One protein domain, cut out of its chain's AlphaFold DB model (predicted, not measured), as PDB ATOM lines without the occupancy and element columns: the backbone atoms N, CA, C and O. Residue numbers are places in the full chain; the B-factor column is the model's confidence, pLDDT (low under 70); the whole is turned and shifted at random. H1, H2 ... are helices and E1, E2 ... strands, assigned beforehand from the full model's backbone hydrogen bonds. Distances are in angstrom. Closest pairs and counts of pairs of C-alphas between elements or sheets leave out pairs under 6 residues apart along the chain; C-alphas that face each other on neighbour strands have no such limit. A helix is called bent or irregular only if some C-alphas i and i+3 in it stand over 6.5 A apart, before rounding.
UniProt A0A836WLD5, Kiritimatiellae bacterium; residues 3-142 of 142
ATOM      1  N   ILE A   3     -24.840 -39.655   0.320       94.94
ATOM      2  CA  ILE A   3     -23.854 -40.731   0.287       94.94
ATOM      3  C   ILE A   3     -23.975 -41.378  -1.091       94.94
ATOM      4  O   ILE A   3     -25.084 -41.737  -1.490       94.94
ATOM      5  N   ALA A   4     -22.867 -41.493  -1.815       96.75
ATOM      6  CA  ALA A   4     -22.799 -42.172  -3.103       96.75
ATOM      7  C   ALA A   4     -21.593 -43.114  -3.129       96.75
ATOM      8  O   ALA A   4     -20.556 -42.810  -2.542       96.75
ATOM      9  N   ALA A   5     -21.740 -44.255  -3.800       96.00
ATOM     10  CA  ALA A   5     -20.667 -45.219  -3.978       96.00
ATOM     11  C   ALA A   5     -20.667 -45.757  -5.412       96.00
ATOM     12  O   ALA A   5     -21.723 -46.107  -5.947       96.00
ATOM     13  N   HIS A   6     -19.482 -45.847  -6.012       96.12
ATOM     14  CA  HIS A   6     -19.256 -46.443  -7.325       96.12
ATOM     15  C   HIS A   6     -18.235 -47.566  -7.193       96.12
ATOM     16  O   HIS A   6     -17.108 -47.335  -6.766       96.12
ATOM     17  N   THR A   7     -18.630 -48.785  -7.546       93.12
ATOM     18  CA  THR A   7     -17.772 -49.970  -7.446       93.12
ATOM     19  C   THR A   7     -17.311 -50.419  -8.825       93.12
ATOM     20  O   THR A   7     -18.126 -50.524  -9.745       93.12
ATOM     21  N   TYR A   8     -16.035 -50.760  -8.937       90.00
ATOM     22  CA  TYR A   8     -15.371 -51.216 -10.152       90.00
ATOM     23  C   TYR A   8     -14.650 -52.529  -9.840       90.00
ATOM     24  O   TYR A   8     -13.473 -52.520  -9.474       90.00
ATOM     25  N   PRO A   9     -15.356 -53.665  -9.896       85.75
ATOM     26  CA  PRO A   9     -14.704 -54.948  -9.736       85.75
ATOM     27  C   PRO A   9     -13.958 -55.330 -11.019       85.75
ATOM     28  O   PRO A   9     -14.517 -55.240 -12.114       85.75
ATOM     29  N   ASP A  10     -12.726 -55.809 -10.882       76.56
ATOM     30  CA  ASP A  10     -11.935 -56.338 -11.988       76.56
ATOM     31  C   ASP A  10     -11.877 -57.869 -11.924       76.56
ATOM     32  O   ASP A  10     -10.931 -58.482 -11.434       76.56
ATOM     33  N   PHE A  11     -12.953 -58.495 -12.403       62.41
ATOM     34  CA  PHE A  11     -13.075 -59.954 -12.478       62.41
ATOM     35  C   PHE A  11     -12.446 -60.552 -13.747       62.41
ATOM     36  O   PHE A  11     -12.440 -61.773 -13.907       62.41
ATOM     37  N   ALA A  12     -11.997 -59.716 -14.689       54.53
ATOM     38  CA  ALA A  12     -11.653 -60.141 -16.045       54.53
ATOM     39  C   ALA A  12     -10.142 -60.258 -16.285       54.53
ATOM     40  O   ALA A  12      -9.740 -60.537 -17.419       54.53
ATOM     41  N   HIS A  13      -9.308 -60.083 -15.253       63.19
ATOM     42  CA  HIS A  13      -7.861 -60.169 -15.407       63.19
ATOM     43  C   HIS A  13      -7.452 -61.579 -15.888       63.19
ATOM     44  O   HIS A  13      -7.661 -62.560 -15.164       63.19
ATOM     45  N   PRO A  14      -6.847 -61.734 -17.086       60.12
ATOM     46  CA  PRO A  14      -6.544 -63.045 -17.675       60.12
ATOM     47  C   PRO A  14      -5.643 -63.922 -16.798       60.12
ATOM     48  O   PRO A  14      -5.667 -65.150 -16.881       60.12
ATOM     49  N   SER A  15      -4.845 -63.291 -15.939       62.59
ATOM     50  CA  SER A  15      -3.952 -63.950 -14.991       62.59
ATOM     51  C   SER A  15      -4.499 -64.040 -13.558       62.59
ATOM     52  O   SER A  15      -3.764 -64.436 -12.662       62.59
ATOM     53  N   GLY A  16      -5.798 -63.800 -13.343       62.25
ATOM     54  CA  GLY A  16      -6.524 -64.234 -12.142       62.25
ATOM     55  C   GLY A  16      -6.253 -63.455 -10.853       62.25
ATOM     56  O   GLY A  16      -6.483 -64.014  -9.780       62.25
ATOM     57  N   ILE A  17      -5.778 -62.213 -10.957       70.12
ATOM     58  CA  ILE A  17      -5.782 -61.260  -9.841       70.12
ATOM     59  C   ILE A  17      -7.139 -60.573  -9.818       70.12
ATOM     60  O   ILE A  17      -7.626 -60.117 -10.851       70.12
ATOM     61  N   LEU A  18      -7.759 -60.552  -8.643       72.12
ATOM     62  CA  LEU A  18      -9.070 -59.955  -8.433       72.12
ATOM     63  C   LEU A  18      -8.878 -58.586  -7.785       72.12
ATOM     64  O   LEU A  18      -8.612 -58.492  -6.593       72.12
ATOM     65  N   GLY A  19      -9.001 -57.531  -8.586       80.62
ATOM     66  CA  GLY A  19      -9.010 -56.160  -8.092       80.62
ATOM     67  C   GLY A  19     -10.423 -55.720  -7.722       80.62
ATOM     68  O   GLY A  19     -11.399 -56.067  -8.392       80.62
ATOM     69  N   PHE A  20     -10.554 -54.909  -6.679       87.69
ATOM     70  CA  PHE A  20     -11.802 -54.224  -6.373       87.69
ATOM     71  C   PHE A  20     -11.513 -52.775  -6.013       87.69
ATOM     72  O   PHE A  20     -10.805 -52.489  -5.051       87.69
ATOM     73  N   ARG A  21     -12.095 -51.853  -6.779       91.81
ATOM     74  CA  ARG A  21     -12.064 -50.431  -6.453       91.81
ATOM     75  C   ARG A  21     -13.452 -49.954  -6.065       91.81
ATOM     76  O   ARG A  21     -14.443 -50.289  -6.714       91.81
ATOM     77  N   VAL A  22     -13.505 -49.100  -5.052       94.56
ATOM     78  CA  VAL A  22     -14.706 -48.359  -4.680       94.56
ATOM     79  C   VAL A  22     -14.369 -46.884  -4.508       94.56
ATOM     80  O   VAL A  22     -13.415 -46.536  -3.821       94.56
ATOM     81  N   ASP A  23     -15.172 -46.023  -5.123       96.19
ATOM     82  CA  ASP A  23     -15.145 -44.580  -4.904       96.19
ATOM     83  C   ASP A  23     -16.357 -44.211  -4.039       96.19
ATOM     84  O   ASP A  23     -17.489 -44.542  -4.403       96.19
ATOM     85  N   ILE A  24     -16.138 -43.544  -2.902       96.50
ATOM     86  CA  ILE A  24     -17.196 -43.168  -1.951       96.50
ATOM     87  C   ILE A  24     -17.215 -41.646  -1.782       96.50
ATOM     88  O   ILE A  24     -16.232 -41.058  -1.340       96.50
ATOM     89  N   GLU A  25     -18.356 -41.012  -2.065       96.69
ATOM     90  CA  GLU A  25     -18.608 -39.609  -1.720       96.69
ATOM     91  C   GLU A  25     -19.535 -39.539  -0.499       96.69
ATOM     92  O   GLU A  25     -20.681 -39.992  -0.535       96.69
ATOM     93  N   LEU A  26     -19.039 -38.944   0.590       95.69
ATOM     94  CA  LEU A  26     -19.798 -38.697   1.816       95.69
ATOM     95  C   LEU A  26     -19.904 -37.200   2.073       95.69
ATOM     96  O   LEU A  26     -18.929 -36.537   2.420       95.69
ATOM     97  N   SER A  27     -21.117 -36.663   1.970       94.31
ATOM     98  CA  SER A  27     -21.395 -35.273   2.307       94.31
ATOM     99  C   SER A  27     -22.471 -35.177   3.370       94.31
ATOM    100  O   SER A  27     -23.617 -35.573   3.164       94.31
ATOM    101  N   THR A  28     -22.136 -34.536   4.479       92.25
ATOM    102  CA  THR A  28     -23.058 -34.215   5.569       92.25
ATOM    103  C   THR A  28     -23.378 -32.715   5.583       92.25
ATOM    104  O   THR A  28     -22.831 -31.935   4.799       92.25
ATOM    105  N   CYS A  29     -24.332 -32.313   6.422       85.81
ATOM    106  CA  CYS A  29     -24.648 -30.915   6.716       85.81
ATOM    107  C   CYS A  29     -24.864 -30.775   8.230       85.81
ATOM    108  O   CYS A  29     -25.285 -31.739   8.872       85.81
ATOM    109  N   GLY A  30     -24.627 -29.582   8.780       82.38
ATOM    110  CA  GLY A  30     -24.712 -29.342  10.223       82.38
ATOM    111  C   GLY A  30     -23.509 -29.915  10.979       82.38
ATOM    112  O   GLY A  30     -22.413 -29.972  10.435       82.38
ATOM    113  N   GLU A  31     -23.734 -30.353  12.216       82.06
ATOM    114  CA  GLU A  31     -22.684 -30.769  13.167       82.06
ATOM    115  C   GLU A  31     -22.126 -32.183  12.908       82.06
ATOM    116  O   GLU A  31     -21.160 -32.629  13.530       82.06
ATOM    117  N   ILE A  32     -22.749 -32.943  12.004       86.75
ATOM    118  CA  ILE A  32     -22.325 -34.313  11.707       86.75
ATOM    119  C   ILE A  32     -21.106 -34.251  10.789       86.75
ATOM    120  O   ILE A  32     -21.228 -33.878   9.625       86.75
ATOM    121  N   SER A  33     -19.938 -34.667  11.276       90.19
ATOM    122  CA  SER A  33     -18.730 -34.787  10.449       90.19
ATOM    123  C   SER A  33     -18.687 -36.138   9.716       90.19
ATOM    124  O   SER A  33     -18.848 -37.172  10.372       90.19
ATOM    125  N   PRO A  34     -18.419 -36.169   8.393       93.88
ATOM    126  CA  PRO A  34     -18.283 -37.422   7.645       93.88
ATOM    127  C   PRO A  34     -17.032 -38.209   8.066       93.88
ATOM    128  O   PRO A  34     -16.992 -39.424   7.901       93.88
ATOM    129  N   LEU A  35     -16.043 -37.542   8.675       95.06
ATOM    130  CA  LEU A  35     -14.821 -38.171   9.184       95.06
ATOM    131  C   LEU A  35     -15.111 -39.224  10.262       95.06
ATOM    132  O   LEU A  35     -14.341 -40.162  10.431       95.06
ATOM    133  N   ARG A  36     -16.246 -39.114  10.967       93.25
ATOM    134  CA  ARG A  36     -16.654 -40.093  11.988       93.25
ATOM    135  C   ARG A  36     -17.014 -41.463  11.412       93.25
ATOM    136  O   ARG A  36     -17.062 -42.424  12.170       93.25
ATOM    137  N   SER A  37     -17.261 -41.559  10.108       94.38
ATOM    138  CA  SER A  37     -17.603 -42.819   9.446       94.38
ATOM    139  C   SER A  37     -16.380 -43.609   8.978       94.38
ATOM    140  O   SER A  37     -16.545 -44.735   8.524       94.38
ATOM    141  N   LEU A  38     -15.168 -43.044   9.057       96.31
ATOM    142  CA  LEU A  38     -13.977 -43.646   8.448       96.31
ATOM    143  C   LEU A  38     -13.681 -45.047   8.995       96.31
ATOM    144  O   LEU A  38     -13.480 -45.958   8.200       96.31
ATOM    145  N   ASN A  39     -13.738 -45.248  10.313       96.56
ATOM    146  CA  ASN A  39     -13.500 -46.569  10.910       96.56
ATOM    147  C   ASN A  39     -14.473 -47.634  10.392       96.56
ATOM    148  O   ASN A  39     -14.048 -48.733  10.062       96.56
ATOM    149  N   GLU A  40     -15.758 -47.304  10.248       95.50
ATOM    150  CA  GLU A  40     -16.749 -48.242   9.701       95.50
ATOM    151  C   GLU A  40     -16.456 -48.595   8.237       95.50
ATOM    152  O   GLU A  40     -16.635 -49.739   7.828       95.50
ATOM    153  N   ILE A  41     -15.957 -47.638   7.445       95.50
ATOM    154  CA  ILE A  41     -15.554 -47.885   6.053       95.50
ATOM    155  C   ILE A  41     -14.361 -48.846   6.009       95.50
ATOM    156  O   ILE A  41     -14.401 -49.815   5.256       95.50
ATOM    157  N   PHE A  42     -13.336 -48.620   6.835       95.50
ATOM    158  CA  PHE A  42     -12.176 -49.515   6.928       95.50
ATOM    159  C   PHE A  42     -12.527 -50.899   7.486       95.50
ATOM    160  O   PHE A  42     -11.929 -51.885   7.082       95.50
ATOM    161  N   HIS A  43     -13.499 -51.008   8.392       94.56
ATOM    162  CA  HIS A  43     -13.968 -52.314   8.858       94.56
ATOM    163  C   HIS A  43     -14.759 -53.074   7.789       94.56
ATOM    164  O   HIS A  43     -14.788 -54.303   7.805       94.56
ATOM    165  N   PHE A  44     -15.428 -52.358   6.884       93.94
ATOM    166  CA  PHE A  44     -16.214 -52.971   5.820       93.94
ATOM    167  C   PHE A  44     -15.358 -53.403   4.623       93.94
ATOM    168  O   PHE A  44     -15.644 -54.433   4.011       93.94
ATOM    169  N   PHE A  45     -14.333 -52.623   4.274       91.25
ATOM    170  CA  PHE A  45     -13.461 -52.893   3.135       91.25
ATOM    171  C   PHE A  45     -12.067 -53.312   3.586       91.25
ATOM    172  O   PHE A  45     -11.401 -52.583   4.314       91.25
ATOM    173  N   ASP A  46     -11.584 -54.429   3.054       87.56
ATOM    174  CA  ASP A  46     -10.171 -54.773   3.149       87.56
ATOM    175  C   ASP A  46      -9.396 -53.997   2.077       87.56
ATOM    176  O   ASP A  46      -9.486 -54.291   0.886       87.56
ATOM    177  N   THR A  47      -8.743 -52.904   2.479       92.31
ATOM    178  CA  THR A  47      -8.170 -51.928   1.541       92.31
ATOM    179  C   THR A  47      -6.656 -52.023   1.444       92.31
ATOM    180  O   THR A  47      -5.982 -52.091   2.469       92.31
ATOM    181  N   ASP A  48      -6.109 -51.904   0.238       94.00
ATOM    182  CA  ASP A  48      -4.660 -51.898  -0.006       94.00
ATOM    183  C   ASP A  48      -4.079 -50.500  -0.230       94.00
ATOM    184  O   ASP A  48      -3.022 -50.153   0.299       94.00
ATOM    185  N   VAL A  49      -4.784 -49.680  -1.010       95.88
ATOM    186  CA  VAL A  49      -4.436 -48.285  -1.282       95.88
ATOM    187  C   VAL A  49      -5.673 -47.439  -1.049       95.88
ATOM    188  O   VAL A  49      -6.738 -47.731  -1.589       95.88
ATOM    189  N   VAL A  50      -5.536 -46.385  -0.249       97.19
ATOM    190  CA  VAL A  50      -6.650 -45.500   0.098       97.19
ATOM    191  C   VAL A  50      -6.231 -44.055  -0.096       97.19
ATOM    192  O   VAL A  50      -5.169 -43.643   0.362       97.19
ATOM    193  N   VAL A  51      -7.087 -43.276  -0.752       97.19
ATOM    194  CA  VAL A  51      -6.944 -41.825  -0.891       97.19
ATOM    195  C   VAL A  51      -8.227 -41.185  -0.379       97.19
ATOM    196  O   VAL A  51      -9.314 -41.493  -0.860       97.19
ATOM    197  N   ILE A  52      -8.101 -40.324   0.627       97.56
ATOM    198  CA  ILE A  52      -9.218 -39.615   1.247       97.56
ATOM    199  C   ILE A  52      -8.972 -38.126   1.083       97.56
ATOM    200  O   ILE A  52      -8.024 -37.591   1.658       97.56
ATOM    201  N   ASP A  53      -9.872 -37.462   0.368       97.06
ATOM    202  CA  ASP A  53      -9.947 -36.009   0.314       97.06
ATOM    203  C   ASP A  53     -11.089 -35.522   1.212       97.06
ATOM    204  O   ASP A  53     -12.248 -35.908   1.055       97.06
ATOM    205  N   TYR A  54     -10.766 -34.642   2.157       96.50
ATOM    206  CA  TYR A  54     -11.745 -33.959   2.991       96.50
ATOM    207  C   TYR A  54     -11.823 -32.485   2.595       96.50
ATOM    208  O   TYR A  54     -10.823 -31.763   2.615       96.50
ATOM    209  N   LEU A  55     -13.030 -32.044   2.243       95.06
ATOM    210  CA  LEU A  55     -13.331 -30.684   1.808       95.06
ATOM    211  C   LEU A  55     -14.500 -30.129   2.622       95.06
ATOM    212  O   LEU A  55     -15.590 -30.706   2.649       95.06
ATOM    213  N   VAL A  56     -14.300 -28.953   3.207       93.38
ATOM    214  CA  VAL A  56     -15.390 -28.183   3.817       93.38
ATOM    215  C   VAL A  56     -16.070 -27.367   2.731       93.38
ATOM    216  O   VAL A  56     -15.426 -26.624   1.989       93.38
ATOM    217  N   ARG A  57     -17.394 -27.493   2.629       89.81
ATOM    218  CA  ARG A  57     -18.198 -26.766   1.643       89.81
ATOM    219  C   ARG A  57     -19.182 -25.840   2.338       89.81
ATOM    220  O   ARG A  57     -19.911 -26.264   3.228       89.81
ATOM    221  N   GLY A  58     -19.268 -24.610   1.836       87.62
ATOM    222  CA  GLY A  58     -20.161 -23.593   2.379       87.62
ATOM    223  C   GLY A  58     -19.672 -23.017   3.708       87.62
ATOM    224  O   GLY A  58     -18.650 -23.423   4.251       87.62
ATOM    225  N   TYR A  59     -20.400 -22.022   4.196       89.69
ATOM    226  CA  TYR A  59     -20.162 -21.376   5.482       89.69
ATOM    227  C   TYR A  59     -21.493 -20.899   6.054       89.69
ATOM    228  O   TYR A  59     -22.455 -20.669   5.315       89.69
ATOM    229  N   THR A  60     -21.531 -20.716   7.368       88.62
ATOM    230  CA  THR A  60     -22.579 -19.944   8.039       88.62
ATOM    231  C   THR A  60     -22.044 -18.568   8.442       88.62
ATOM    232  O   THR A  60     -20.844 -18.306   8.342       88.62
ATOM    233  N   ARG A  61     -22.928 -17.659   8.858       91.19
ATOM    234  CA  ARG A  61     -22.548 -16.338   9.375       91.19
ATOM    235  C   ARG A  61     -22.748 -16.292  10.882       91.19
ATOM    236  O   ARG A  61     -23.809 -16.687  11.359       91.19
ATOM    237  N   ALA A  62     -21.749 -15.798  11.603       89.81
ATOM    238  CA  ALA A  62     -21.892 -15.453  13.011       89.81
ATOM    239  C   ALA A  62     -22.702 -14.153  13.180       89.81
ATOM    240  O   ALA A  62     -22.985 -13.452  12.204       89.81
ATOM    241  N   GLU A  63     -23.071 -13.821  14.421       93.69
ATOM    242  CA  GLU A  63     -23.841 -12.605  14.741       93.69
ATOM    243  C   GLU A  63     -23.123 -11.313  14.315       93.69
ATOM    244  O   GLU A  63     -23.771 -10.337  13.941       93.69
ATOM    245  N   ASP A  64     -21.788 -11.321  14.305       94.62
ATOM    246  CA  ASP A  64     -20.947 -10.211  13.848       94.62
ATOM    247  C   ASP A  64     -20.766 -10.157  12.315       94.62
ATOM    248  O   ASP A  64     -20.082  -9.277  11.792       94.62
ATOM    249  N   GLY A  65     -21.385 -11.087  11.580       91.69
ATOM    250  CA  GLY A  65     -21.308 -11.196  10.125       91.69
ATOM    251  C   GLY A  65     -20.075 -11.932   9.595       91.69
ATOM    252  O   GLY A  65     -19.971 -12.109   8.376       91.69
ATOM    253  N   SER A  66     -19.164 -12.392  10.460       92.31
ATOM    254  CA  SER A  66     -18.005 -13.189  10.051       92.31
ATOM    255  C   SER A  66     -18.421 -14.561   9.503       92.31
ATOM    256  O   SER A  66     -19.463 -15.118   9.860       92.31
ATOM    257  N   HIS A  67     -17.623 -15.101   8.578       91.62
ATOM    258  CA  HIS A  67     -17.872 -16.415   7.989       91.62
ATOM    259  C   HIS A  67     -17.300 -17.518   8.882       91.62
ATOM    260  O   HIS A  67     -16.106 -17.528   9.175       91.62
ATOM    261  N   VAL A  68     -18.143 -18.480   9.247       88.75
ATOM    262  CA  VAL A  68     -17.768 -19.673  10.009       88.75
ATOM    263  C   VAL A  68     -17.871 -20.883   9.089       88.75
ATOM    264  O   VAL A  68     -18.958 -21.239   8.631       88.75
ATOM    265  N   PHE A  69     -16.724 -21.488   8.787       89.00
ATOM    266  CA  PHE A  69     -16.614 -22.633   7.876       89.00
ATOM    267  C   PHE A  69     -16.665 -23.973   8.613       89.00
ATOM    268  O   PHE A  69     -17.205 -24.941   8.093       89.00
ATOM    269  N   MET A  70     -16.108 -24.028   9.822       87.19
ATOM    270  CA  MET A  70     -16.051 -25.225  10.655       87.19
ATOM    271  C   MET A  70     -16.265 -24.845  12.116       87.19
ATOM    272  O   MET A  70     -15.909 -23.747  12.539       87.19
ATOM    273  N   ASP A  71     -16.803 -25.788  12.875       84.19
ATOM    274  CA  ASP A  71     -17.002 -25.747  14.325       84.19
ATOM    275  C   ASP A  71     -15.942 -26.559  15.098       84.19
ATOM    276  O   ASP A  71     -15.956 -26.598  16.328       84.19
ATOM    277  N   HIS A  72     -15.002 -27.192  14.389       86.19
ATOM    278  CA  HIS A  72     -13.906 -27.976  14.952       86.19
ATOM    279  C   HIS A  72     -12.622 -27.823  14.130       86.19
ATOM    280  O   HIS A  72     -12.642 -27.432  12.961       86.19
ATOM    281  N   GLU A  73     -11.488 -28.160  14.744       87.25
ATOM    282  CA  GLU A  73     -10.209 -28.239  14.046       87.25
ATOM    283  C   GLU A  73     -10.007 -29.619  13.417       87.25
ATOM    284  O   GLU A  73     -10.244 -30.655  14.044       87.25
ATOM    285  N   VAL A  74      -9.482 -29.625  12.194       92.12
ATOM    286  CA  VAL A  74      -9.012 -30.831  11.506       92.12
ATOM    287  C   VAL A  74      -7.506 -30.682  11.296       92.12
ATOM    288  O   VAL A  74      -7.063 -30.137  10.289       92.12
ATOM    289  N   PRO A  75      -6.677 -31.099  12.265       88.88
ATOM    290  CA  PRO A  75      -5.226 -31.029  12.112       88.88
ATOM    291  C   PRO A  75      -4.697 -32.133  11.184       88.88
ATOM    292  O   PRO A  75      -3.627 -31.979  10.611       88.88
ATOM    293  N   SER A  76      -5.433 -33.242  11.068       95.00
ATOM    294  CA  SER A  76      -5.101 -34.419  10.265       95.00
ATOM    295  C   SER A  76      -6.345 -35.302  10.130       95.00
ATOM    296  O   SER A  76      -7.069 -35.480  11.114       95.00
ATOM    297  N   ILE A  77      -6.585 -35.871   8.946       97.50
ATOM    298  CA  ILE A  77      -7.648 -36.866   8.718       97.50
ATOM    299  C   ILE A  77      -7.347 -38.128   9.532       97.50
ATOM    300  O   ILE A  77      -8.257 -38.735  10.093       97.50
ATOM    301  N   ALA A  78      -6.068 -38.485   9.683       97.19
ATOM    302  CA  ALA A  78      -5.653 -39.682  10.408       97.19
ATOM    303  C   ALA A  78      -6.081 -39.670  11.888       97.19
ATOM    304  O   ALA A  78      -6.233 -40.726  12.484       97.19
ATOM    305  N   ARG A  79      -6.348 -38.504  12.498       96.12
ATOM    306  CA  ARG A  79      -6.870 -38.450  13.880       96.12
ATOM    307  C   ARG A  79      -8.286 -39.004  14.044       96.12
ATOM    308  O   ARG A  79      -8.731 -39.176  15.174       96.12
ATOM    309  N   PHE A  80      -8.987 -39.240  12.943       96.12
ATOM    310  CA  PHE A  80     -10.339 -39.793  12.924       96.12
ATOM    311  C   PHE A  80     -10.359 -41.285  12.573       96.12
ATOM    312  O   PHE A  80     -11.439 -41.857  12.450       96.12
ATOM    313  N   ILE A  81      -9.184 -41.899  12.411       97.56
ATOM    314  CA  ILE A  81      -9.021 -43.317  12.100       97.56
ATOM    315  C   ILE A  81      -8.381 -44.001  13.311       97.56
ATOM    316  O   ILE A  81      -7.509 -43.422  13.963       97.56
ATOM    317  N   ASP A  82      -8.835 -45.212  13.626       97.62
ATOM    318  CA  ASP A  82      -8.269 -46.029  14.696       97.62
ATOM    319  C   ASP A  82      -6.755 -46.243  14.469       97.62
ATOM    320  O   ASP A  82      -6.354 -46.625  13.362       97.62
ATOM    321  N   PRO A  83      -5.895 -45.988  15.475       97.50
ATOM    322  CA  PRO A  83      -4.466 -46.267  15.382       97.50
ATOM    323  C   PRO A  83      -4.141 -47.692  14.919       97.50
ATOM    324  O   PRO A  83      -3.229 -47.855  14.113       97.50
ATOM    325  N   ASP A  84      -4.914 -48.697  15.339       96.88
ATOM    326  CA  ASP A  84      -4.674 -50.100  14.970       96.88
ATOM    327  C   ASP A  84      -4.928 -50.353  13.472       96.88
ATOM    328  O   ASP A  84      -4.311 -51.225  12.851       96.88
ATOM    329  N   ILE A  85      -5.824 -49.570  12.860       96.56
ATOM    330  CA  ILE A  85      -6.024 -49.569  11.408       96.56
ATOM    331  C   ILE A  85      -4.827 -48.890  10.746       96.56
ATOM    332  O   ILE A  85      -4.227 -49.458   9.840       96.56
ATOM    333  N   LEU A  86      -4.446 -47.697  11.213       97.12
ATOM    334  CA  LEU A  86      -3.360 -46.913  10.620       97.12
ATOM    335  C   LEU A  86      -2.000 -47.612  10.666       97.12
ATOM    336  O   LEU A  86      -1.220 -47.453   9.730       97.12
ATOM    337  N   ASP A  87      -1.723 -48.396  11.707       97.00
ATOM    338  CA  ASP A  87      -0.464 -49.135  11.872       97.00
ATOM    339  C   ASP A  87      -0.231 -50.187  10.770       97.00
ATOM    340  O   ASP A  87       0.890 -50.669  10.578       97.00
ATOM    341  N   GLN A  88      -1.266 -50.518   9.996       95.94
ATOM    342  CA  GLN A  88      -1.179 -51.419   8.849       95.94
ATOM    343  C   GLN A  88      -0.696 -50.718   7.570       95.94
ATOM    344  O   GLN A  88      -0.406 -51.403   6.588       95.94
ATOM    345  N   PHE A  89      -0.572 -49.385   7.569       97.56
ATOM    346  CA  PHE A  89      -0.308 -48.588   6.372       97.56
ATOM    347  C   PHE A  89       0.902 -47.657   6.512       97.56
ATOM    348  O   PHE A  89       1.125 -47.006   7.533       97.56
ATOM    349  N   GLU A  90       1.649 -47.509   5.423       97.00
ATOM    350  CA  GLU A  90       2.440 -46.317   5.164       97.00
ATOM    351  C   GLU A  90       1.492 -45.166   4.833       97.00
ATOM    352  O   GLU A  90       0.478 -45.352   4.160       97.00
ATOM    353  N   ARG A  91       1.814 -43.956   5.299       96.38
ATOM    354  CA  ARG A  91       0.926 -42.800   5.146       96.38
ATOM    355  C   ARG A  91       1.636 -41.560   4.636       96.38
ATOM    356  O   ARG A  91       2.758 -41.253   5.037       96.38
ATOM    357  N   SER A  92       0.915 -40.797   3.824       96.62
ATOM    358  CA  SER A  92       1.300 -39.473   3.348       96.62
ATOM    359  C   SER A  92       0.109 -38.538   3.498       96.62
ATOM    360  O   SER A  92      -1.004 -38.879   3.107       96.62
ATOM    361  N   GLU A  93       0.320 -37.363   4.084       95.50
ATOM    362  CA  GLU A  93      -0.754 -36.410   4.353       95.50
ATOM    363  C   GLU A  93      -0.375 -35.008   3.885       95.50
ATOM    364  O   GLU A  93       0.778 -34.576   3.984       95.50
ATOM    365  N   ARG A  94      -1.370 -34.280   3.377       95.38
ATOM    366  CA  ARG A  94      -1.249 -32.878   2.984       95.38
ATOM    367  C   ARG A  94      -2.446 -32.113   3.527       95.38
ATOM    368  O   ARG A  94      -3.588 -32.496   3.303       95.38
ATOM    369  N   ALA A  95      -2.179 -31.002   4.202       95.25
ATOM    370  CA  ALA A  95      -3.207 -30.102   4.702       95.25
ATOM    371  C   ALA A  95      -3.026 -28.720   4.073       95.25
ATOM    372  O   ALA A  95      -1.924 -28.166   4.072       95.25
ATOM    373  N   LEU A  96      -4.120 -28.142   3.586       94.00
ATOM    374  CA  LEU A  96      -4.191 -26.770   3.097       94.00
ATOM    375  C   LEU A  96      -5.332 -26.037   3.827       94.00
ATOM    376  O   LEU A  96      -6.364 -25.742   3.221       94.00
ATOM    377  N   PRO A  97      -5.172 -25.700   5.125       90.62
ATOM    378  CA  PRO A  97      -6.259 -25.132   5.930       90.62
ATOM    379  C   PRO A  97      -6.833 -23.826   5.369       90.62
ATOM    380  O   PRO A  97      -8.027 -23.580   5.496       90.62
ATOM    381  N   ALA A  98      -6.007 -23.021   4.688       89.88
ATOM    382  CA  ALA A  98      -6.440 -21.792   4.017       89.88
ATOM    383  C   ALA A  98      -7.453 -22.031   2.879       89.88
ATOM    384  O   ALA A  98      -8.178 -21.116   2.506       89.88
ATOM    385  N   PHE A  99      -7.497 -23.249   2.334       91.94
ATOM    386  CA  PHE A  99      -8.439 -23.675   1.299       91.94
ATOM    387  C   PHE A  99      -9.490 -24.658   1.831       91.94
ATOM    388  O   PHE A  99     -10.315 -25.138   1.061       91.94
ATOM    389  N   HIS A 100      -9.468 -24.950   3.134       92.94
ATOM    390  CA  HIS A 100     -10.323 -25.943   3.780       92.94
ATOM    391  C   HIS A 100     -10.279 -27.326   3.110       92.94
ATOM    392  O   HIS A 100     -11.312 -27.988   2.961       92.94
ATOM    393  N   THR A 101      -9.075 -27.751   2.709       95.31
ATOM    394  CA  THR A 101      -8.831 -29.062   2.105       95.31
ATOM    395  C   THR A 101      -7.731 -29.836   2.816       95.31
ATOM    396  O   THR A 101      -6.698 -29.288   3.212       95.31
ATOM    397  N   TRP A 102      -7.956 -31.140   2.950       97.50
ATOM    398  CA  TRP A 102      -7.019 -32.106   3.510       97.50
ATOM    399  C   TRP A 102      -7.029 -33.361   2.656       97.50
ATOM    400  O   TRP A 102      -8.079 -33.750   2.151       97.50
ATOM    401  N   GLN A 103      -5.873 -33.998   2.535       97.44
ATOM    402  CA  GLN A 103      -5.718 -35.255   1.827       97.44
ATOM    403  C   GLN A 103      -4.877 -36.214   2.657       97.44
ATOM    404  O   GLN A 103      -3.777 -35.854   3.083       97.44
ATOM    405  N   LEU A 104      -5.367 -37.438   2.824       98.00
ATOM    406  CA  LEU A 104      -4.642 -38.554   3.414       98.00
ATOM    407  C   LEU A 104      -4.542 -39.679   2.392       98.00
ATOM    408  O   LEU A 104      -5.548 -40.101   1.827       98.00
ATOM    409  N   LYS A 105      -3.327 -40.180   2.195       98.12
ATOM    410  CA  LYS A 105      -3.042 -41.367   1.396       98.12
ATOM    411  C   LYS A 105      -2.483 -42.451   2.293       98.12
ATOM    412  O   LYS A 105      -1.620 -42.159   3.124       98.12
ATOM    413  N   LEU A 106      -2.936 -43.677   2.086       98.00
ATOM    414  CA  LEU A 106      -2.495 -44.867   2.796       98.00
ATOM    415  C   LEU A 106      -2.101 -45.947   1.786       98.00
ATOM    416  O   LEU A 106      -2.792 -46.136   0.785       98.00
ATOM    417  N   LEU A 107      -1.007 -46.648   2.064       97.62
ATOM    418  CA  LEU A 107      -0.534 -47.808   1.313       97.62
ATOM    419  C   LEU A 107      -0.246 -48.939   2.296       97.62
ATOM    420  O   LEU A 107       0.517 -48.743   3.236       97.62
ATOM    421  N   ARG A 108      -0.859 -50.107   2.105       95.94
ATOM    422  CA  ARG A 108      -0.709 -51.247   3.012       95.94
ATOM    423  C   ARG A 108       0.763 -51.659   3.112       95.94
ATOM    424  O   ARG A 108       1.418 -51.929   2.111       95.94
ATOM    425  N   SER A 109       1.272 -51.719   4.341       93.75
ATOM    426  CA  SER A 109       2.684 -51.986   4.641       93.75
ATOM    427  C   SER A 109       3.046 -53.467   4.550       93.75
ATOM    428  O   SER A 109       4.199 -53.820   4.312       93.75
ATOM    429  N   ARG A 110       2.080 -54.352   4.824       89.12
ATOM    430  CA  ARG A 110       2.267 -55.807   4.832       89.12
ATOM    431  C   ARG A 110       1.217 -56.460   3.957       89.12
ATOM    432  O   ARG A 110       0.031 -56.308   4.213       89.12
ATOM    433  N   ILE A 111       1.696 -57.205   2.977       88.38
ATOM    434  CA  ILE A 111       0.888 -57.953   2.023       88.38
ATOM    435  C   ILE A 111       1.135 -59.447   2.240       88.38
ATOM    436  O   ILE A 111       2.275 -59.847   2.493       88.38
ATOM    437  N   ASP A 112       0.092 -60.263   2.133       88.56
ATOM    438  CA  ASP A 112       0.242 -61.703   1.940       88.56
ATOM    439  C   ASP A 112       0.065 -62.005   0.445       88.56
ATOM    440  O   ASP A 112      -1.043 -61.868  -0.076       88.56
ATOM    441  N   PRO A 113       1.125 -62.424  -0.272       85.25
ATOM    442  CA  PRO A 113       1.033 -62.792  -1.678       85.25
ATOM    443  C   PRO A 113      -0.110 -63.755  -1.996       85.25
ATOM    444  O   PRO A 113      -0.681 -63.660  -3.075       85.25
ATOM    445  N   ALA A 114      -0.453 -64.673  -1.088       82.88
ATOM    446  CA  ALA A 114      -1.492 -65.668  -1.326       82.88
ATOM    447  C   ALA A 114      -2.907 -65.067  -1.415       82.88
ATOM    448  O   ALA A 114      -3.776 -65.682  -2.031       82.88
ATOM    449  N   GLU A 115      -3.137 -63.880  -0.848       84.25
ATOM    450  CA  GLU A 115      -4.449 -63.213  -0.840       84.25
ATOM    451  C   GLU A 115      -4.798 -62.566  -2.191       84.25
ATOM    452  O   GLU A 115      -5.973 -62.389  -2.507       84.25
ATOM    453  N   TYR A 116      -3.800 -62.287  -3.035       82.44
ATOM    454  CA  TYR A 116      -3.995 -61.627  -4.334       82.44
ATOM    455  C   TYR A 116      -4.313 -62.596  -5.479       82.44
ATOM    456  O   TYR A 116      -4.673 -62.166  -6.577       82.44
ATOM    457  N   PHE A 117      -4.192 -63.907  -5.250       81.56
ATOM    458  CA  PHE A 117      -4.437 -64.930  -6.264       81.56
ATOM    459  C   PHE A 117      -5.635 -65.799  -5.900       81.56
ATOM    460  O   PHE A 117      -5.895 -66.104  -4.738       81.56
ATOM    461  N   ALA A 118      -6.348 -66.266  -6.927       78.06
ATOM    462  CA  ALA A 118      -7.441 -67.209  -6.736       78.06
ATOM    463  C   ALA A 118      -6.987 -68.464  -5.945       78.06
ATOM    464  O   ALA A 118      -5.897 -68.988  -6.207       78.06
ATOM    465  N   PRO A 119      -7.828 -69.005  -5.041       77.75
ATOM    466  CA  PRO A 119      -7.483 -70.177  -4.242       77.75
ATOM    467  C   PRO A 119      -6.978 -71.351  -5.091       77.75
ATOM    468  O   PRO A 119      -7.603 -71.740  -6.077       77.75
ATOM    469  N   GLY A 120      -5.848 -71.940  -4.689       79.00
ATOM    470  CA  GLY A 120      -5.227 -73.073  -5.384       79.00
ATOM    471  C   GLY A 120      -4.311 -72.696  -6.555       79.00
ATOM    472  O   GLY A 120      -3.728 -73.591  -7.169       79.00
ATOM    473  N   ARG A 121      -4.143 -71.402  -6.853       79.56
ATOM    474  CA  ARG A 121      -3.138 -70.908  -7.800       79.56
ATOM    475  C   ARG A 121      -1.815 -70.640  -7.077       79.56
ATOM    476  O   ARG A 121      -1.804 -70.113  -5.970       79.56
ATOM    477  N   SER A 122      -0.695 -71.007  -7.698       84.38
ATOM    478  CA  SER A 122       0.630 -70.613  -7.211       84.38
ATOM    479  C   SER A 122       0.847 -69.113  -7.397       84.38
ATOM    480  O   SER A 122       0.413 -68.556  -8.407       84.38
ATOM    481  N   VAL A 123       1.567 -68.493  -6.463       86.81
ATOM    482  CA  VAL A 123       2.001 -67.096  -6.583       86.81
ATOM    483  C   VAL A 123       2.853 -66.941  -7.841       86.81
ATOM    484  O   VAL A 123       3.822 -67.673  -8.040       86.81
ATOM    485  N   ASP A 124       2.457 -66.003  -8.694       88.19
ATOM    486  CA  ASP A 124       3.237 -65.550  -9.842       88.19
ATOM    487  C   ASP A 124       3.980 -64.280  -9.421       88.19
ATOM    488  O   ASP A 124       3.365 -63.230  -9.240       88.19
ATOM    489  N   GLU A 125       5.286 -64.396  -9.179       89.25
ATOM    490  CA  GLU A 125       6.090 -63.305  -8.614       89.25
ATOM    491  C   GLU A 125       6.182 -62.091  -9.547       89.25
ATOM    492  O   GLU A 125       6.155 -60.955  -9.077       89.25
ATOM    493  N   GLU A 126       6.253 -62.312 -10.863       89.00
ATOM    494  CA  GLU A 126       6.349 -61.230 -11.848       89.00
ATOM    495  C   GLU A 126       5.036 -60.448 -11.909       89.00
ATOM    496  O   GLU A 126       5.025 -59.213 -11.885       89.00
ATOM    497  N   LEU A 127       3.914 -61.169 -11.924       85.94
ATOM    498  CA  LEU A 127       2.604 -60.543 -11.899       85.94
ATOM    499  C   LEU A 127       2.342 -59.827 -10.568       85.94
ATOM    500  O   LEU A 127       1.829 -58.708 -10.580       85.94
ATOM    501  N   LEU A 128       2.707 -60.437  -9.437       87.62
ATOM    502  CA  LEU A 128       2.573 -59.807  -8.126       87.62
ATOM    503  C   LEU A 128       3.338 -58.484  -8.082       87.62
ATOM    504  O   LEU A 128       2.760 -57.465  -7.720       87.62
ATOM    505  N   GLU A 129       4.602 -58.466  -8.511       90.00
ATOM    506  CA  GLU A 129       5.394 -57.234  -8.513       90.00
ATOM    507  C   GLU A 129       4.767 -56.150  -9.404       90.00
ATOM    508  O   GLU A 129       4.780 -54.976  -9.038       90.00
ATOM    509  N   SER A 130       4.146 -56.529 -10.528       88.56
ATOM    510  CA  SER A 130       3.430 -55.574 -11.383       88.56
ATOM    511  C   SER A 130       2.251 -54.902 -10.665       88.56
ATOM    512  O   SER A 130       2.093 -53.684 -10.761       88.56
ATOM    513  N   VAL A 131       1.483 -55.663  -9.874       88.00
ATOM    514  CA  VAL A 131       0.359 -55.135  -9.084       88.00
ATOM    515  C   VAL A 131       0.857 -54.245  -7.955       88.00
ATOM    516  O   VAL A 131       0.318 -53.163  -7.726       88.00
ATOM    517  N   LEU A 132       1.929 -54.651  -7.276       90.75
ATOM    518  CA  LEU A 132       2.526 -53.835  -6.222       90.75
ATOM    519  C   LEU A 132       3.078 -52.520  -6.768       90.75
ATOM    520  O   LEU A 132       2.944 -51.479  -6.121       90.75
ATOM    521  N   GLU A 133       3.665 -52.525  -7.962       91.44
ATOM    522  CA  GLU A 133       4.128 -51.292  -8.589       91.44
ATOM    523  C   GLU A 133       2.965 -50.387  -9.018       91.44
ATOM    524  O   GLU A 133       3.056 -49.164  -8.865       91.44
ATOM    525  N   GLU A 134       1.841 -50.954  -9.466       89.44
ATOM    526  CA  GLU A 134       0.610 -50.198  -9.719       89.44
ATOM    527  C   GLU A 134       0.089 -49.539  -8.433       89.44
ATOM    528  O   GLU A 134      -0.135 -48.324  -8.410       89.44
ATOM    529  N   MET A 135       0.007 -50.290  -7.329       92.25
ATOM    530  CA  MET A 135      -0.373 -49.763  -6.012       92.25
ATOM    531  C   MET A 135       0.534 -48.604  -5.577       92.25
ATOM    532  O   MET A 135       0.056 -47.537  -5.180       92.25
ATOM    533  N   ARG A 136       1.859 -48.769  -5.705       94.88
ATOM    534  CA  ARG A 136       2.834 -47.711  -5.391       94.88
ATOM    535  C   ARG A 136       2.706 -46.510  -6.326       94.88
ATOM    536  O   ARG A 136       3.023 -45.391  -5.920       94.88
ATOM    537  N   THR A 137       2.315 -46.720  -7.581       93.56
ATOM    538  CA  THR A 137       2.102 -45.650  -8.568       93.56
ATOM    539  C   THR A 137       0.878 -44.821  -8.192       93.56
ATOM    540  O   THR A 137       0.981 -43.596  -8.126       93.56
ATOM    541  N   ILE A 138      -0.240 -45.472  -7.853       91.00
ATOM    542  CA  ILE A 138      -1.451 -44.820  -7.335       91.00
ATOM    543  C   ILE A 138      -1.093 -43.986  -6.101       91.00
ATOM    544  O   ILE A 138      -1.289 -42.774  -6.106       91.00
ATOM    545  N   TYR A 139      -0.462 -44.600  -5.097       95.31
ATOM    546  CA  TYR A 139      -0.077 -43.922  -3.857       95.31
ATOM    547  C   TYR A 139       0.811 -42.680  -4.079       95.31
ATOM    548  O   TYR A 139       0.656 -41.657  -3.406       95.31
ATOM    549  N   ARG A 140       1.739 -42.736  -5.045       92.38
ATOM    550  CA  ARG A 140       2.649 -41.620  -5.350       92.38
ATOM    551  C   ARG A 140       1.981 -40.492  -6.138       92.38
ATOM    552  O   ARG A 140       2.331 -39.330  -5.917       92.38
ATOM    553  N   HIS A 141       1.070 -40.809  -7.057       88.12
ATOM    554  CA  HIS A 141       0.642 -39.870  -8.103       88.12
ATOM    555  C   HIS A 141      -0.808 -39.381  -8.013       88.12
ATOM    556  O   HIS A 141      -1.084 -38.311  -8.554       88.12
ATOM    557  N   LEU A 142      -1.700 -40.105  -7.332       71.94
ATOM    558  CA  LEU A 142      -3.068 -39.667  -7.014       71.94
ATOM    559  C   LEU A 142      -3.085 -39.069  -5.627       71.94
ATOM    560  O   LEU A 142      -3.094 -37.825  -5.479       71.94
TER     561      LEU A 142
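What this domain is: This is residues 3 to 142 of the 142 residues of a protein of Kiritimatiellae bacterium (UniProt A0A836WLD5). A long, loose rod is built on a three-stranded sheet, E3 E5 E4, with the two-stranded hairpin E1 E2 running lengthwise near E3. H1, H2 and H3 gather on one side of this body, the last part of the long helix H5 meets the sheet from the other side, and a long loop around Asp 64 makes one end of the rod while the link from H4 to H5 makes the other. The printed part has 140 residues, with five named helices and five named strands in the order E1 E2 H1 E3 H2 H3 E4 E5 H4 H5; both sheets are antiparallel and the class is mixed, helices and strands. The radius of gyration of the C-alphas is 18.5 A, and the spans are 67 by 26 by 25 A.

How they stand to each other: E1, residues 3 to 10, and E2, residues 19 to 27, form an antiparallel hairpin, with N 6 and O 23 2.9 A apart, within hydrogen-bond range. H1, residues 34 to 44, is irregular, with C-alphas 36 and 39 7.3 A apart. E3, residues 49 to 55, is near E2. H2, residues 77 to 80, touches H1, the closest C-alphas being those of Leu 35 and Phe 80, 6.1 A apart. H3, residues 83 to 86, is close to H1 but not clearly touching it, with the C-alphas of Phe 42 and Ile 85 closest at 7.6 A. E4, residues 89 to 96, and E5, residues 101 to 108, form an antiparallel hairpin, with N 94 and O 103 2.9 A apart. E5 is the inner strand and is antiparallel to E3 too, with N 52 and O 104 2.8 A apart. E3, H2, H3 and E4 make a split strand-helix-strand unit, two strands running the same way with E5 between them, and its crossover is right-handed. H4, residues 113 to 116, is close to H5, residues 125 to 141, but not clearly touching it; the C-alphas of Pro 113 and Leu 128 are closest, 7.3 A apart. H5 only grazes the sheet, with its residues 135 to 140. Every O i to N i+4 pair is within hydrogen-bond range in H5, against 4 of 7 in H1; H2, H3 and H4 are too short for such a pair.

Where its parts are: E1 begins at C-alpha 3, (-23.854, -40.731, 0.287), and is 23.2 A long. E2 is 26.4 A, H1 15.8 A, E3 20.0 A, E4 22.4 A and E5 23.6 A long. H5, 24.1 A, ends at C-alpha 141, (0.642, -39.870, -8.103).

The domain as a whole: The C-alphas farthest apart, those of Asp 64 and Gly 120, are 67.6 A apart. The printed part has no cut. The link from E3 to H2, 21 residues, is long; within it residues 60 to 61 pair antiparallel with residues 67 to 68. Mean pLDDT of the printed part is 90.0, and residues 11 to 16 are under 70.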